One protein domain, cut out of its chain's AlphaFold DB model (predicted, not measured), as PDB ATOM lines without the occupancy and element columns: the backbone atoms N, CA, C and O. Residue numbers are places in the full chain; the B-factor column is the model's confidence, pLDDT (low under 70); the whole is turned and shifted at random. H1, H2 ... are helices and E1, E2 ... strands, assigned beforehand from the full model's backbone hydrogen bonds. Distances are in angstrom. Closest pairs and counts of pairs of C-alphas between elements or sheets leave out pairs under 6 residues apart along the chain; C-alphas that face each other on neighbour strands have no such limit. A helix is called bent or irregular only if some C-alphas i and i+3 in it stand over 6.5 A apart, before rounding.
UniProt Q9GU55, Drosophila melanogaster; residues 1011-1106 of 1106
ATOM      1  N   MET A1011       3.795 -15.475 -33.884       71.25
ATOM      2  CA  MET A1011       2.472 -15.775 -34.439       71.25
ATOM      3  C   MET A1011       1.655 -16.590 -33.431       71.25
ATOM      4  O   MET A1011       2.151 -17.573 -32.882       71.25
ATOM      5  N   VAL A1012       0.408 -16.181 -33.208       82.25
ATOM      6  CA  VAL A1012      -0.574 -16.893 -32.380       82.25
ATOM      7  C   VAL A1012      -1.594 -17.553 -33.306       82.25
ATOM      8  O   VAL A1012      -1.938 -16.982 -34.340       82.25
ATOM      9  N   ALA A1013      -2.065 -18.746 -32.950       79.69
ATOM     10  CA  ALA A1013      -3.130 -19.438 -33.659       79.69
ATOM     11  C   ALA A1013      -4.416 -18.580 -33.706       79.69
ATOM     12  O   ALA A1013      -4.943 -18.173 -32.664       79.69
ATOM     13  N   GLY A1014      -4.898 -18.300 -34.922       72.31
ATOM     14  CA  GLY A1014      -6.103 -17.500 -35.171       72.31
ATOM     15  C   GLY A1014      -7.374 -18.154 -34.613       72.31
ATOM     16  O   GLY A1014      -7.351 -19.356 -34.327       72.31
ATOM     17  N   PRO A1015      -8.471 -17.390 -34.441       71.81
ATOM     18  CA  PRO A1015      -9.711 -17.876 -33.824       71.81
ATOM     19  C   PRO A1015     -10.290 -19.113 -34.528       71.81
ATOM     20  O   PRO A1015     -10.863 -19.964 -33.862       71.81
ATOM     21  N   ASP A1016     -10.031 -19.269 -35.828       71.19
ATOM     22  CA  ASP A1016     -10.429 -20.405 -36.675       71.19
ATOM     23  C   ASP A1016      -9.717 -21.730 -36.324       71.19
ATOM     24  O   ASP A1016      -9.957 -22.769 -36.941       71.19
ATOM     25  N   THR A1017      -8.788 -21.710 -35.363       75.88
ATOM     26  CA  THR A1017      -8.079 -22.900 -34.879       75.88
ATOM     27  C   THR A1017      -8.861 -23.536 -33.736       75.88
ATOM     28  O   THR A1017      -9.032 -22.908 -32.693       75.88
ATOM     29  N   HIS A1018      -9.263 -24.799 -33.899       76.56
ATOM     30  CA  HIS A1018      -9.963 -25.571 -32.868       76.56
ATOM     31  C   HIS A1018      -9.293 -25.445 -31.485       76.56
ATOM     32  O   HIS A1018      -8.089 -25.681 -31.331       76.56
ATOM     33  N   THR A1019     -10.094 -25.042 -30.499       81.31
ATOM     34  CA  THR A1019      -9.727 -24.896 -29.089       81.31
ATOM     35  C   THR A1019      -9.752 -26.249 -28.396       81.31
ATOM     36  O   THR A1019     -10.802 -26.875 -28.299       81.31
ATOM     37  N   VAL A1020      -8.598 -26.680 -27.895       82.44
ATOM     38  CA  VAL A1020      -8.461 -27.919 -27.123       82.44
ATOM     39  C   VAL A1020      -8.504 -27.576 -25.639       82.44
ATOM     40  O   VAL A1020      -7.612 -26.871 -25.163       82.44
ATOM     41  N   ASP A1021      -9.511 -28.060 -24.914       83.75
ATOM     42  CA  ASP A1021      -9.612 -27.782 -23.479       83.75
ATOM     43  C   ASP A1021      -8.588 -28.567 -22.643       83.75
ATOM     44  O   ASP A1021      -8.067 -29.613 -23.056       83.75
ATOM     45  N   LEU A1022      -8.264 -28.024 -21.472       84.69
ATOM     46  CA  LEU A1022      -7.295 -28.563 -20.525       84.69
ATOM     47  C   LEU A1022      -7.881 -28.532 -19.112       84.69
ATOM     48  O   LEU A1022      -7.928 -27.477 -18.486       84.69
ATOM     49  N   GLN A1023      -8.220 -29.695 -18.567       82.06
ATOM     50  CA  GLN A1023      -8.476 -29.819 -17.132       82.06
ATOM     51  C   GLN A1023      -7.177 -29.569 -16.351       82.06
ATOM     52  O   GLN A1023      -6.111 -30.092 -16.703       82.06
ATOM     53  N   LEU A1024      -7.261 -28.732 -15.317       81.06
ATOM     54  CA  LEU A1024      -6.148 -28.323 -14.467       81.06
ATOM     55  C   LEU A1024      -6.482 -28.568 -12.991       81.06
ATOM     56  O   LEU A1024      -7.160 -27.755 -12.368       81.06
ATOM     57  N   ASP A1025      -5.871 -29.589 -12.383       79.25
ATOM     58  CA  ASP A1025      -6.017 -29.931 -10.955       79.25
ATOM     59  C   ASP A1025      -5.576 -28.801  -9.982       79.25
ATOM     60  O   ASP A1025      -5.601 -28.965  -8.757       79.25
ATOM     61  N   ARG A1026      -5.025 -27.691 -10.504       80.25
ATOM     62  CA  ARG A1026      -4.405 -26.568  -9.776       80.25
ATOM     63  C   ARG A1026      -4.477 -25.283 -10.620       80.25
ATOM     64  O   ARG A1026      -4.346 -25.364 -11.838       80.25
ATOM     65  N   PRO A1027      -4.555 -24.083 -10.017       75.88
ATOM     66  CA  PRO A1027      -4.501 -22.828 -10.773       75.88
ATOM     67  C   PRO A1027      -3.173 -22.665 -11.537       75.88
ATOM     68  O   PRO A1027      -2.120 -23.115 -11.071       75.88
ATOM     69  N   LEU A1028      -3.212 -21.961 -12.678       75.44
ATOM     70  CA  LEU A1028      -2.083 -21.764 -13.613       75.44
ATOM     71  C   LEU A1028      -0.769 -21.304 -12.964       75.44
ATOM     72  O   LEU A1028       0.313 -21.632 -13.454       75.44
ATOM     73  N   ASP A1029      -0.838 -20.537 -11.877       77.00
ATOM     74  CA  ASP A1029       0.344 -20.029 -11.176       77.00
ATOM     75  C   ASP A1029       1.036 -21.062 -10.276       77.00
ATOM     76  O   ASP A1029       2.204 -20.882  -9.937       77.00
ATOM     77  N   ARG A1030       0.368 -22.176  -9.952       78.25
ATOM     78  CA  ARG A1030       0.960 -23.312  -9.222       78.25
ATOM     79  C   ARG A1030       1.510 -24.406 -10.145       78.25
ATOM     80  O   ARG A1030       2.178 -25.318  -9.658       78.25
ATOM     81  N   PHE A1031       1.258 -24.330 -11.451       79.88
ATOM     82  CA  PHE A1031       1.855 -25.231 -12.436       79.88
ATOM     83  C   PHE A1031       3.282 -24.794 -12.800       79.88
ATOM     84  O   PHE A1031       3.530 -23.637 -13.145       79.88
ATOM     85  N   SER A1032       4.233 -25.735 -12.790       84.50
ATOM     86  CA  SER A1032       5.560 -25.480 -13.362       84.50
ATOM     87  C   SER A1032       5.445 -25.363 -14.885       84.50
ATOM     88  O   SER A1032       4.682 -26.100 -15.512       84.50
ATOM     89  N   MET A1033       6.232 -24.485 -15.515       82.06
ATOM     90  CA  MET A1033       6.172 -24.322 -16.978       82.06
ATOM     91  C   MET A1033       6.548 -25.602 -17.742       82.06
ATOM     92  O   MET A1033       6.089 -25.794 -18.864       82.06
ATOM     93  N   VAL A1034       7.353 -26.489 -17.145       83.06
ATOM     94  CA  VAL A1034       7.725 -27.775 -17.756       83.06
ATOM     95  C   VAL A1034       6.543 -28.743 -17.734       83.06
ATOM     96  O   VAL A1034       6.283 -29.420 -18.730       83.06
ATOM     97  N   ASP A1035       5.809 -28.794 -16.623       84.44
ATOM     98  CA  ASP A1035       4.657 -29.683 -16.469       84.44
ATOM     99  C   ASP A1035       3.442 -29.154 -17.236       84.44
ATOM    100  O   ASP A1035       2.760 -29.935 -17.893       84.44
ATOM    101  N   PHE A1036       3.247 -27.831 -17.270       85.56
ATOM    102  CA  PHE A1036       2.227 -27.179 -18.092       85.56
ATOM    103  C   PHE A1036       2.445 -27.439 -19.587       85.56
ATOM    104  O   PHE A1036       1.547 -27.923 -20.269       85.56
ATOM    105  N   VAL A1037       3.667 -27.238 -20.103       85.50
ATOM    106  CA  VAL A1037       3.986 -27.571 -21.505       85.50
ATOM    107  C   VAL A1037       3.828 -29.075 -21.769       85.50
ATOM    108  O   VAL A1037       3.364 -29.451 -22.845       85.50
ATOM    109  N   ARG A1038       4.138 -29.951 -20.799       85.69
ATOM    110  CA  ARG A1038       3.877 -31.398 -20.919       85.69
ATOM    111  C   ARG A1038       2.379 -31.714 -20.982       85.69
ATOM    112  O   ARG A1038       2.009 -32.611 -21.736       85.69
ATOM    113  N   LEU A1039       1.537 -30.992 -20.243       85.88
ATOM    114  CA  LEU A1039       0.082 -31.143 -20.260       85.88
ATOM    115  C   LEU A1039      -0.521 -30.662 -21.585       85.88
ATOM    116  O   LEU A1039      -1.225 -31.434 -22.229       85.88
ATOM    117  N   CYS A1040      -0.151 -29.469 -22.064       85.94
ATOM    118  CA  CYS A1040      -0.540 -28.994 -23.397       85.94
ATOM    119  C   CYS A1040      -0.136 -30.007 -24.485       85.94
ATOM    120  O   CYS A1040      -0.941 -30.375 -25.333       85.94
ATOM    121  N   LEU A1041       1.090 -30.545 -24.429       84.69
ATOM    122  CA  LEU A1041       1.533 -31.612 -25.339       84.69
ATOM    123  C   LEU A1041       0.733 -32.917 -25.182       84.69
ATOM    124  O   LEU A1041       0.608 -33.658 -26.157       84.69
ATOM    125  N   LYS A1042       0.207 -33.225 -23.989       84.88
ATOM    126  CA  LYS A1042      -0.627 -34.410 -23.732       84.88
ATOM    127  C   LYS A1042      -2.022 -34.279 -24.357       84.88
ATOM    128  O   LYS A1042      -2.578 -35.314 -24.700       84.88
ATOM    129  N   SER A1043      -2.556 -33.076 -24.580       82.94
ATOM    130  CA  SER A1043      -3.816 -32.925 -25.323       82.94
ATOM    131  C   SER A1043      -3.613 -32.901 -26.847       82.94
ATOM    132  O   SER A1043      -4.355 -33.564 -27.566       82.94
ATOM    133  N   VAL A1044      -2.563 -32.245 -27.372       82.88
ATOM    134  CA  VAL A1044      -2.383 -32.101 -28.840       82.88
ATOM    135  C   VAL A1044      -1.516 -33.163 -29.539       82.88
ATOM    136  O   VAL A1044      -1.425 -33.138 -30.765       82.88
ATOM    137  N   TYR A1045      -0.865 -34.114 -28.849       79.69
ATOM    138  CA  TYR A1045      -0.004 -35.109 -29.534       79.69
ATOM    139  C   TYR A1045      -0.759 -36.069 -30.472       79.69
ATOM    140  O   TYR A1045      -0.144 -36.629 -31.384       79.69
ATOM    141  N   SER A1046      -2.050 -36.303 -30.229       73.94
ATOM    142  CA  SER A1046      -2.945 -37.107 -31.072       73.94
ATOM    143  C   SER A1046      -3.336 -36.333 -32.334       73.94
ATOM    144  O   SER A1046      -3.163 -36.826 -33.448       73.94
ATOM    145  N   LEU A1047      -3.781 -35.089 -32.141       75.12
ATOM    146  CA  LEU A1047      -4.269 -34.177 -33.176       75.12
ATOM    147  C   LEU A1047      -3.144 -33.657 -34.091       75.12
ATOM    148  O   LEU A1047      -3.343 -33.452 -35.288       75.12
ATOM    149  N   CYS A1048      -1.941 -33.446 -33.549       79.75
ATOM    150  CA  CYS A1048      -0.865 -32.738 -34.235       79.75
ATOM    151  C   CYS A1048       0.361 -33.609 -34.531       79.75
ATOM    152  O   CYS A1048       1.150 -33.953 -33.648       79.75
ATOM    153  N   LEU A1049       0.600 -33.859 -35.824       67.94
ATOM    154  CA  LEU A1049       1.784 -34.571 -36.326       67.94
ATOM    155  C   LEU A1049       3.109 -33.899 -35.914       67.94
ATOM    156  O   LEU A1049       4.093 -34.591 -35.653       67.94
ATOM    157  N   TYR A1050       3.138 -32.564 -35.825       68.06
ATOM    158  CA  TYR A1050       4.322 -31.826 -35.381       68.06
ATOM    159  C   TYR A1050       4.600 -32.048 -33.889       68.06
ATOM    160  O   TYR A1050       5.734 -32.373 -33.549       68.06
ATOM    161  N   CYS A1051       3.590 -31.992 -33.011       76.19
ATOM    162  CA  CYS A1051       3.749 -32.346 -31.594       76.19
ATOM    163  C   CYS A1051       4.120 -33.827 -31.403       76.19
ATOM    164  O   CYS A1051       4.994 -34.148 -30.595       76.19
ATOM    165  N   ASN A1052       3.524 -34.731 -32.189       68.50
ATOM    166  CA  ASN A1052       3.820 -36.166 -32.160       68.50
ATOM    167  C   ASN A1052       5.289 -36.476 -32.517       68.50
ATOM    168  O   ASN A1052       5.909 -37.361 -31.922       68.50
ATOM    169  N   HIS A1053       5.865 -35.716 -33.453       66.38
ATOM    170  CA  HIS A1053       7.290 -35.763 -33.775       66.38
ATOM    171  C   HIS A1053       8.143 -35.052 -32.709       66.38
ATOM    172  O   HIS A1053       9.112 -35.627 -32.211       66.38
ATOM    173  N   ALA A1054       7.765 -33.837 -32.303       64.62
ATOM    174  CA  ALA A1054       8.533 -32.998 -31.387       64.62
ATOM    175  C   ALA A1054       8.688 -33.601 -29.983       64.62
ATOM    176  O   ALA A1054       9.752 -33.465 -29.385       64.62
ATOM    177  N   ARG A1055       7.699 -34.366 -29.496       64.12
ATOM    178  CA  ARG A1055       7.802 -35.159 -28.253       64.12
ATOM    179  C   ARG A1055       8.961 -36.174 -28.275       64.12
ATOM    180  O   ARG A1055       9.426 -36.578 -27.216       64.12
ATOM    181  N   ARG A1056       9.435 -36.579 -29.461       59.38
ATOM    182  CA  ARG A1056      10.544 -37.536 -29.671       59.38
ATOM    183  C   ARG A1056      11.880 -36.842 -29.943       59.38
ATOM    184  O   ARG A1056      12.926 -37.424 -29.686       59.38
ATOM    185  N   ILE A1057      11.838 -35.618 -30.469       55.91
ATOM    186  CA  ILE A1057      13.010 -34.794 -30.801       55.91
ATOM    187  C   ILE A1057      12.982 -33.462 -30.036       55.91
ATOM    188  O   ILE A1057      13.169 -32.392 -30.614       55.91
ATOM    189  N   ALA A1058      12.760 -33.523 -28.719       61.66
ATOM    190  CA  ALA A1058      12.583 -32.370 -27.824       61.66
ATOM    191  C   ALA A1058      13.877 -31.554 -27.560       61.66
ATOM    192  O   ALA A1058      14.090 -31.020 -26.476       61.66
ATOM    193  N   VAL A1059      14.745 -31.444 -28.570       57.88
ATOM    194  CA  VAL A1059      16.074 -30.813 -28.546       57.88
ATOM    195  C   VAL A1059      15.990 -29.280 -28.436       57.88
ATOM    196  O   VAL A1059      16.974 -28.629 -28.102       57.88
ATOM    197  N   ASN A1060      14.823 -28.673 -28.689       75.81
ATOM    198  CA  ASN A1060      14.619 -27.233 -28.514       75.81
ATOM    199  C   ASN A1060      13.205 -26.898 -28.000       75.81
ATOM    200  O   ASN A1060      12.250 -26.779 -28.770       75.81
ATOM    201  N   VAL A1061      13.089 -26.687 -26.686       77.00
ATOM    202  CA  VAL A1061      11.816 -26.370 -26.011       77.00
ATOM    203  C   VAL A1061      11.249 -25.006 -26.441       77.00
ATOM    204  O   VAL A1061      10.033 -24.845 -26.488       77.00
ATOM    205  N   LYS A1062      12.091 -24.035 -26.834       81.62
ATOM    206  CA  LYS A1062      11.621 -22.723 -27.326       81.62
ATOM    207  C   LYS A1062      10.830 -22.879 -28.621       81.62
ATOM    208  O   LYS A1062       9.719 -22.375 -28.728       81.62
ATOM    209  N   GLN A1063      11.374 -23.626 -29.582       79.69
ATOM    210  CA  GLN A1063      10.691 -23.892 -30.851       79.69
ATOM    211  C   GLN A1063       9.416 -24.724 -30.651       79.69
ATOM    212  O   GLN A1063       8.428 -24.504 -31.347       79.69
ATOM    213  N   LEU A1064       9.401 -25.616 -29.655       81.81
ATOM    214  CA  LEU A1064       8.204 -26.370 -29.285       81.81
ATOM    215  C   LEU A1064       7.092 -25.465 -28.732       81.81
ATOM    216  O   LEU A1064       5.953 -25.567 -29.176       81.81
ATOM    217  N   VAL A1065       7.412 -24.532 -27.832       85.38
ATOM    218  CA  VAL A1065       6.417 -23.595 -27.276       85.38
ATOM    219  C   VAL A1065       5.951 -22.563 -28.314       85.38
ATOM    220  O   VAL A1065       4.765 -22.246 -28.352       85.38
ATOM    221  N   ILE A1066       6.827 -22.103 -29.219       84.62
ATOM    222  CA  ILE A1066       6.431 -21.280 -30.382       84.62
ATOM    223  C   ILE A1066       5.460 -22.055 -31.287       84.62
ATOM    224  O   ILE A1066       4.442 -21.507 -31.703       84.62
ATOM    225  N   HIS A1067       5.740 -23.333 -31.563       83.94
ATOM    226  CA  HIS A1067       4.844 -24.195 -32.334       83.94
ATOM    227  C   HIS A1067       3.479 -24.373 -31.651       83.94
ATOM    228  O   HIS A1067       2.466 -24.270 -32.343       83.94
ATOM    229  N   LEU A1068       3.442 -24.585 -30.328       84.69
ATOM    230  CA  LEU A1068       2.192 -24.671 -29.568       84.69
ATOM    231  C   LEU A1068       1.360 -23.393 -29.728       84.69
ATOM    232  O   LEU A1068       0.232 -23.474 -30.200       84.69
ATOM    233  N   ILE A1069       1.935 -22.224 -29.426       85.94
ATOM    234  CA  ILE A1069       1.244 -20.925 -29.537       85.94
ATOM    235  C   ILE A1069       0.753 -20.659 -30.972       85.94
ATOM    236  O   ILE A1069      -0.320 -20.088 -31.155       85.94
ATOM    237  N   GLY A1070       1.533 -21.046 -31.986       82.31
ATOM    238  CA  GLY A1070       1.258 -20.736 -33.392       82.31
ATOM    239  C   GLY A1070       0.393 -21.746 -34.155       82.31
ATOM    240  O   GLY A1070       0.044 -21.466 -35.299       82.31
ATOM    241  N   GLN A1071       0.076 -22.917 -33.589       79.38
ATOM    242  CA  GLN A1071      -0.746 -23.946 -34.259       79.38
ATOM    243  C   GLN A1071      -1.854 -24.552 -33.386       79.38
ATOM    244  O   GLN A1071      -2.676 -25.299 -33.915       79.38
ATOM    245  N   HIS A1072      -1.907 -24.238 -32.088       85.06
ATOM    246  CA  HIS A1072      -2.923 -24.745 -31.166       85.06
ATOM    247  C   HIS A1072      -3.500 -23.611 -30.317       85.06
ATOM    248  O   HIS A1072      -2.759 -22.822 -29.729       85.06
ATOM    249  N   ARG A1073      -4.831 -23.550 -30.232       83.44
ATOM    250  CA  ARG A1073      -5.527 -22.797 -29.186       83.44
ATOM    251  C   ARG A1073      -5.861 -23.767 -28.061       83.44
ATOM    252  O   ARG A1073      -6.297 -24.886 -28.318       83.44
ATOM    253  N   PHE A1074      -5.649 -23.320 -26.834       87.12
ATOM    254  CA  PHE A1074      -6.004 -24.052 -25.628       87.12
ATOM    255  C   PHE A1074      -6.994 -23.207 -24.840       87.12
ATOM    256  O   PHE A1074      -6.781 -22.002 -24.731       87.12
ATOM    257  N   THR A1075      -8.030 -23.818 -24.289       85.31
ATOM    258  CA  THR A1075      -8.728 -23.298 -23.103       85.31
ATOM    259  C   THR A1075      -8.273 -24.124 -21.902       85.31
ATOM    260  O   THR A1075      -7.534 -25.101 -22.073       85.31
ATOM    261  N   ALA A1076      -8.621 -23.710 -20.689       85.25
ATOM    262  CA  ALA A1076      -8.460 -24.575 -19.534       85.25
ATOM    263  C   ALA A1076      -9.550 -24.337 -18.492       85.25
ATOM    264  O   ALA A1076      -9.965 -23.203 -18.265       85.25
ATOM    265  N   THR A1077      -9.937 -25.409 -17.818       81.19
ATOM    266  CA  THR A1077     -10.875 -25.428 -16.700       81.19
ATOM    267  C   THR A1077     -10.100 -25.802 -15.436       81.19
ATOM    268  O   THR A1077      -9.369 -26.795 -15.418       81.19
ATOM    269  N   VAL A1078     -10.170 -24.974 -14.386       81.69
ATOM    270  CA  VAL A1078      -9.460 -25.249 -13.123       81.69
ATOM    271  C   VAL A1078     -10.375 -25.987 -12.151       81.69
ATOM    272  O   VAL A1078     -11.323 -25.391 -11.632       81.69
ATOM    273  N   ASP A1079     -10.016 -27.230 -11.821       71.88
ATOM    274  CA  ASP A1079     -10.697 -28.081 -10.835       71.88
ATOM    275  C   ASP A1079     -10.506 -27.517  -9.417       71.88
ATOM    276  O   ASP A1079      -9.645 -27.912  -8.627       71.88
ATOM    277  N   SER A1080     -11.299 -26.498  -9.119       70.62
ATOM    278  CA  SER A1080     -11.242 -25.678  -7.917       70.62
ATOM    279  C   SER A1080     -12.638 -25.160  -7.593       70.62
ATOM    280  O   SER A1080     -13.503 -25.104  -8.462       70.62
ATOM    281  N   ILE A1081     -12.859 -24.750  -6.343       58.25
ATOM    282  CA  ILE A1081     -14.186 -24.370  -5.820       58.25
ATOM    283  C   ILE A1081     -14.829 -23.204  -6.608       58.25
ATOM    284  O   ILE A1081     -16.043 -23.041  -6.579       58.25
ATOM    285  N   THR A1082     -14.030 -22.414  -7.331       57.91
ATOM    286  CA  THR A1082     -14.466 -21.272  -8.151       57.91
ATOM    287  C   THR A1082     -14.556 -21.556  -9.654       57.91
ATOM    288  O   THR A1082     -14.901 -20.636 -10.387       57.91
ATOM    289  N   ALA A1083     -14.238 -22.777 -10.114       61.47
ATOM    290  CA  ALA A1083     -14.359 -23.229 -11.509       61.47
ATOM    291  C   ALA A1083     -13.863 -22.210 -12.563       61.47
ATOM    292  O   ALA A1083     -14.547 -21.920 -13.541       61.47
ATOM    293  N   GLU A1084     -12.682 -21.620 -12.341       75.25
ATOM    294  CA  GLU A1084     -12.190 -20.502 -13.157       75.25
ATOM    295  C   GLU A1084     -11.869 -20.953 -14.595       75.25
ATOM    296  O   GLU A1084     -10.938 -21.733 -14.822       75.25
ATOM    297  N   GLU A1085     -12.637 -20.450 -15.566       77.19
ATOM    298  CA  GLU A1085     -12.378 -20.646 -16.994       77.19
ATOM    299  C   GLU A1085     -11.218 -19.766 -17.468       77.19
ATOM    300  O   GLU A1085     -11.237 -18.537 -17.394       77.19
ATOM    301  N   LEU A1086     -10.190 -20.407 -18.017       80.00
ATOM    302  CA  LEU A1086      -8.973 -19.751 -18.461       80.00
ATOM    303  C   LEU A1086      -8.955 -19.650 -19.983       80.00
ATOM    304  O   LEU A1086      -8.558 -20.572 -20.704       80.00
ATOM    305  N   TYR A1087      -9.350 -18.475 -20.467       81.88
ATOM    306  CA  TYR A1087      -9.332 -18.143 -21.885       81.88
ATOM    307  C   TYR A1087      -7.939 -18.308 -22.513       81.88
ATOM    308  O   TYR A1087      -6.893 -18.106 -21.884       81.88
ATOM    309  N   ALA A1088      -7.931 -18.613 -23.814       81.75
ATOM    310  CA  ALA A1088      -6.718 -18.905 -24.579       81.75
ATOM    311  C   ALA A1088      -5.646 -17.806 -24.507       81.75
ATOM    312  O   ALA A1088      -4.453 -18.092 -24.616       81.75
ATOM    313  N   GLU A1089      -6.043 -16.552 -24.290       82.69
ATOM    314  CA  GLU A1089      -5.132 -15.413 -24.170       82.69
ATOM    315  C   GLU A1089      -4.285 -15.470 -22.892       82.69
ATOM    316  O   GLU A1089      -3.083 -15.188 -22.939       82.69
ATOM    317  N   THR A1090      -4.859 -15.929 -21.778       85.06
ATOM    318  CA  THR A1090      -4.159 -16.148 -20.503       85.06
ATOM    319  C   THR A1090      -3.111 -17.253 -20.652       85.06
ATOM    320  O   THR A1090      -1.944 -17.077 -20.285       85.06
ATOM    321  N   ILE A1091      -3.484 -18.361 -21.299       84.88
ATOM    322  CA  ILE A1091      -2.593 -19.496 -21.579       84.88
ATOM    323  C   ILE A1091      -1.461 -19.090 -22.534       84.88
ATOM    324  O   ILE A1091      -0.283 -19.330 -22.250       84.88
ATOM    325  N   VAL A1092      -1.779 -18.400 -23.634       85.56
ATOM    326  CA  VAL A1092      -0.781 -17.862 -24.574       85.56
ATOM    327  C   VAL A1092       0.146 -16.859 -23.882       85.56
ATOM    328  O   VAL A1092       1.347 -16.864 -24.152       85.56
ATOM    329  N   THR A1093      -0.353 -16.043 -22.953       87.44
ATOM    330  CA  THR A1093       0.465 -15.101 -22.170       87.44
ATOM    331  C   THR A1093       1.431 -15.830 -21.232       87.44
ATOM    332  O   THR A1093       2.622 -15.501 -21.202       87.44
ATOM    333  N   LYS A1094       0.978 -16.890 -20.549       84.31
ATOM    334  CA  LYS A1094       1.826 -17.759 -19.716       84.31
ATOM    335  C   LYS A1094       2.934 -18.433 -20.545       84.31
ATOM    336  O   LYS A1094       4.106 -18.402 -20.162       84.31
ATOM    337  N   LEU A1095       2.601 -18.960 -21.728       85.56
ATOM    338  CA  LEU A1095       3.561 -19.572 -22.658       85.56
ATOM    339  C   LEU A1095       4.545 -18.545 -23.264       85.56
ATOM    340  O   LEU A1095       5.745 -18.818 -23.352       85.56
ATOM    341  N   LYS A1096       4.085 -17.334 -23.613       84.88
ATOM    342  CA  LYS A1096       4.951 -16.217 -24.043       84.88
ATOM    343  C   LYS A1096       5.919 -15.786 -22.939       84.88
ATOM    344  O   LYS A1096       7.082 -15.517 -23.234       84.88
ATOM    345  N   SER A1097       5.491 -15.779 -21.674       84.31
ATOM    346  CA  SER A1097       6.366 -15.482 -20.532       84.31
ATOM    347  C   SER A1097       7.554 -16.454 -20.458       84.31
ATOM    348  O   SER A1097       8.704 -16.021 -20.373       84.31
ATOM    349  N   PHE A1098       7.315 -17.758 -20.645       80.44
ATOM    350  CA  PHE A1098       8.381 -18.768 -20.734       80.44
ATOM    351  C   PHE A1098       9.329 -18.562 -21.935       80.44
ATOM    352  O   PHE A1098      10.539 -18.785 -21.836       80.44
ATOM    353  N   LEU A1099       8.824 -18.074 -23.073       80.31
ATOM    354  CA  LEU A1099       9.665 -17.700 -24.221       80.31
ATOM    355  C   LEU A1099      10.504 -16.435 -23.982       80.31
ATOM    356  O   LEU A1099      11.538 -16.269 -24.632       80.31
ATOM    357  N   ARG A1100      10.105 -15.563 -23.049       78.81
ATOM    358  CA  ARG A1100      10.917 -14.422 -22.598       78.81
ATOM    359  C   ARG A1100      11.976 -14.871 -21.584       78.81
ATOM    360  O   ARG A1100      13.155 -14.621 -21.819       78.81
ATOM    361  N   THR A1101      11.603 -15.595 -20.526       70.69
ATOM    362  CA  THR A1101      12.547 -16.034 -19.472       70.69
ATOM    363  C   THR A1101      13.593 -17.030 -19.969       70.69
ATOM    364  O   THR A1101      14.746 -16.978 -19.555       70.69
ATOM    365  N   SER A1102      13.254 -17.897 -20.926       60.59
ATOM    366  CA  SER A1102      14.235 -18.824 -21.504       60.59
ATOM    367  C   SER A1102      15.297 -18.143 -22.385       60.59
ATOM    368  O   SER A1102      16.284 -18.791 -22.743       60.59
ATOM    369  N   LYS A1103      15.168 -16.853 -22.750       53.62
ATOM    370  CA  LYS A1103      16.213 -16.128 -23.508       53.62
ATOM    371  C   LYS A1103      17.497 -15.885 -22.705       53.62
ATOM    372  O   LYS A1103      18.535 -15.739 -23.334       53.62
ATOM    373  N   THR A1104      17.451 -15.892 -21.373       43.62
ATOM    374  CA  THR A1104      18.591 -15.558 -20.491       43.62
ATOM    375  C   THR A1104      19.303 -16.778 -19.888       43.62
ATOM    376  O   THR A1104      19.975 -16.644 -18.872       43.62
ATOM    377  N   SER A1105      19.127 -17.974 -20.463       36.78
ATOM    378  CA  SER A1105      19.720 -19.230 -19.966       36.78
ATOM    379  C   SER A1105      20.195 -20.138 -21.116       36.78
ATOM    380  O   SER A1105      19.751 -21.278 -21.265       36.78
ATOM    381  N   ILE A1106      21.032 -19.568 -21.990       32.56
ATOM    382  CA  ILE A1106      21.922 -20.243 -22.953       32.56
ATOM    383  C   ILE A1106      23.240 -19.467 -22.930       32.56
ATOM    384  O   ILE A1106      23.135 -18.222 -23.008       32.56
TER     385      ILE A1106
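What this domain is: This is residues 1011 to 1106 of the 1106 residues of a protein of Drosophila melanogaster (UniProt Q9GU55). Helices H1, H3 and H4 form a triangle, with H3 and H4 packed side by side in opposite ways and H1 set at steep tilts to both; short H2 lies near H1 and H3, away from H4. At one end, a small ragged patch of extended chain brings together residues 1019 to 1024, residues 1073 to 1078 with E1, and residues 1085 to 1086. The printed part has 96 residues with four named helices and one named strand, in the order H1, H2, H3, E1, H4, and the class is mostly helix. It is compact, with a radius of gyration of the C-alphas of 13.0 A and spans of 38 by 30 by 23 A.

How they stand to each other: Begin with residues 1011 to 1032, a long stretch with no named element; in it, residues 1019 to 1020 pair parallel with residues 1073 to 1074. Next comes H1, residues 1033 to 1044, and after a tight link H2, residues 1049 to 1054; they are close but not clearly touching, with the closest C-alphas, Leu 1041 and Cys 1051, 6.7 A apart. H3, residues 1061 to 1071, is close to H1 but not clearly touching it, at a steep tilt of 43 degrees, the same way; look at C-alphas 1037 and 1065, their closest, 7.4 A apart. E1, residues 1076 to 1078, pairs with no named strand, but its residues 1077 to 1078 pair parallel with residues 1023 to 1024, and its residues 1076 to 1077 antiparallel with residues 1085 to 1086. H4, residues 1088 to 1104, touches H3 at a shallow tilt of 25 degrees, opposite ways, with the closest C-alphas, Ile 1069 and Val 1092, 6.2 A apart. H2 and H4 are apart. Every O i to N i+4 pair is within hydrogen-bond range in H1, H2 and H3; in H4, 11 of 13 are.

Where its parts are: Find C-alpha 1033 at (6.172, -24.322, -16.978), where H1 begins its 16.6 A. H2 is 8.5 A long, H3 15.2 A and E1 6.5 A. H4 runs 25.9 A from C-alpha 1088 at (-6.718, -18.905, -24.579) to C-alpha 1104 at (18.591, -15.558, -20.491); it is neither bent nor irregular, but only just: C-alphas 1101 and 1104 are 6.1 A apart.

The domain as a whole: Look to Ile 1081 and Ile 1106 for the two C-alphas farthest apart, 40.2 A. The printed part has no cut, no link between named elements is long, and Ile 1106 is the chain's last residue. The mean pLDDT of the printed part is 76.6, and the model is under 70 at residues 1049 to 1050, 1052 to 1059, 1081 to 1083 and 1102 to 1106.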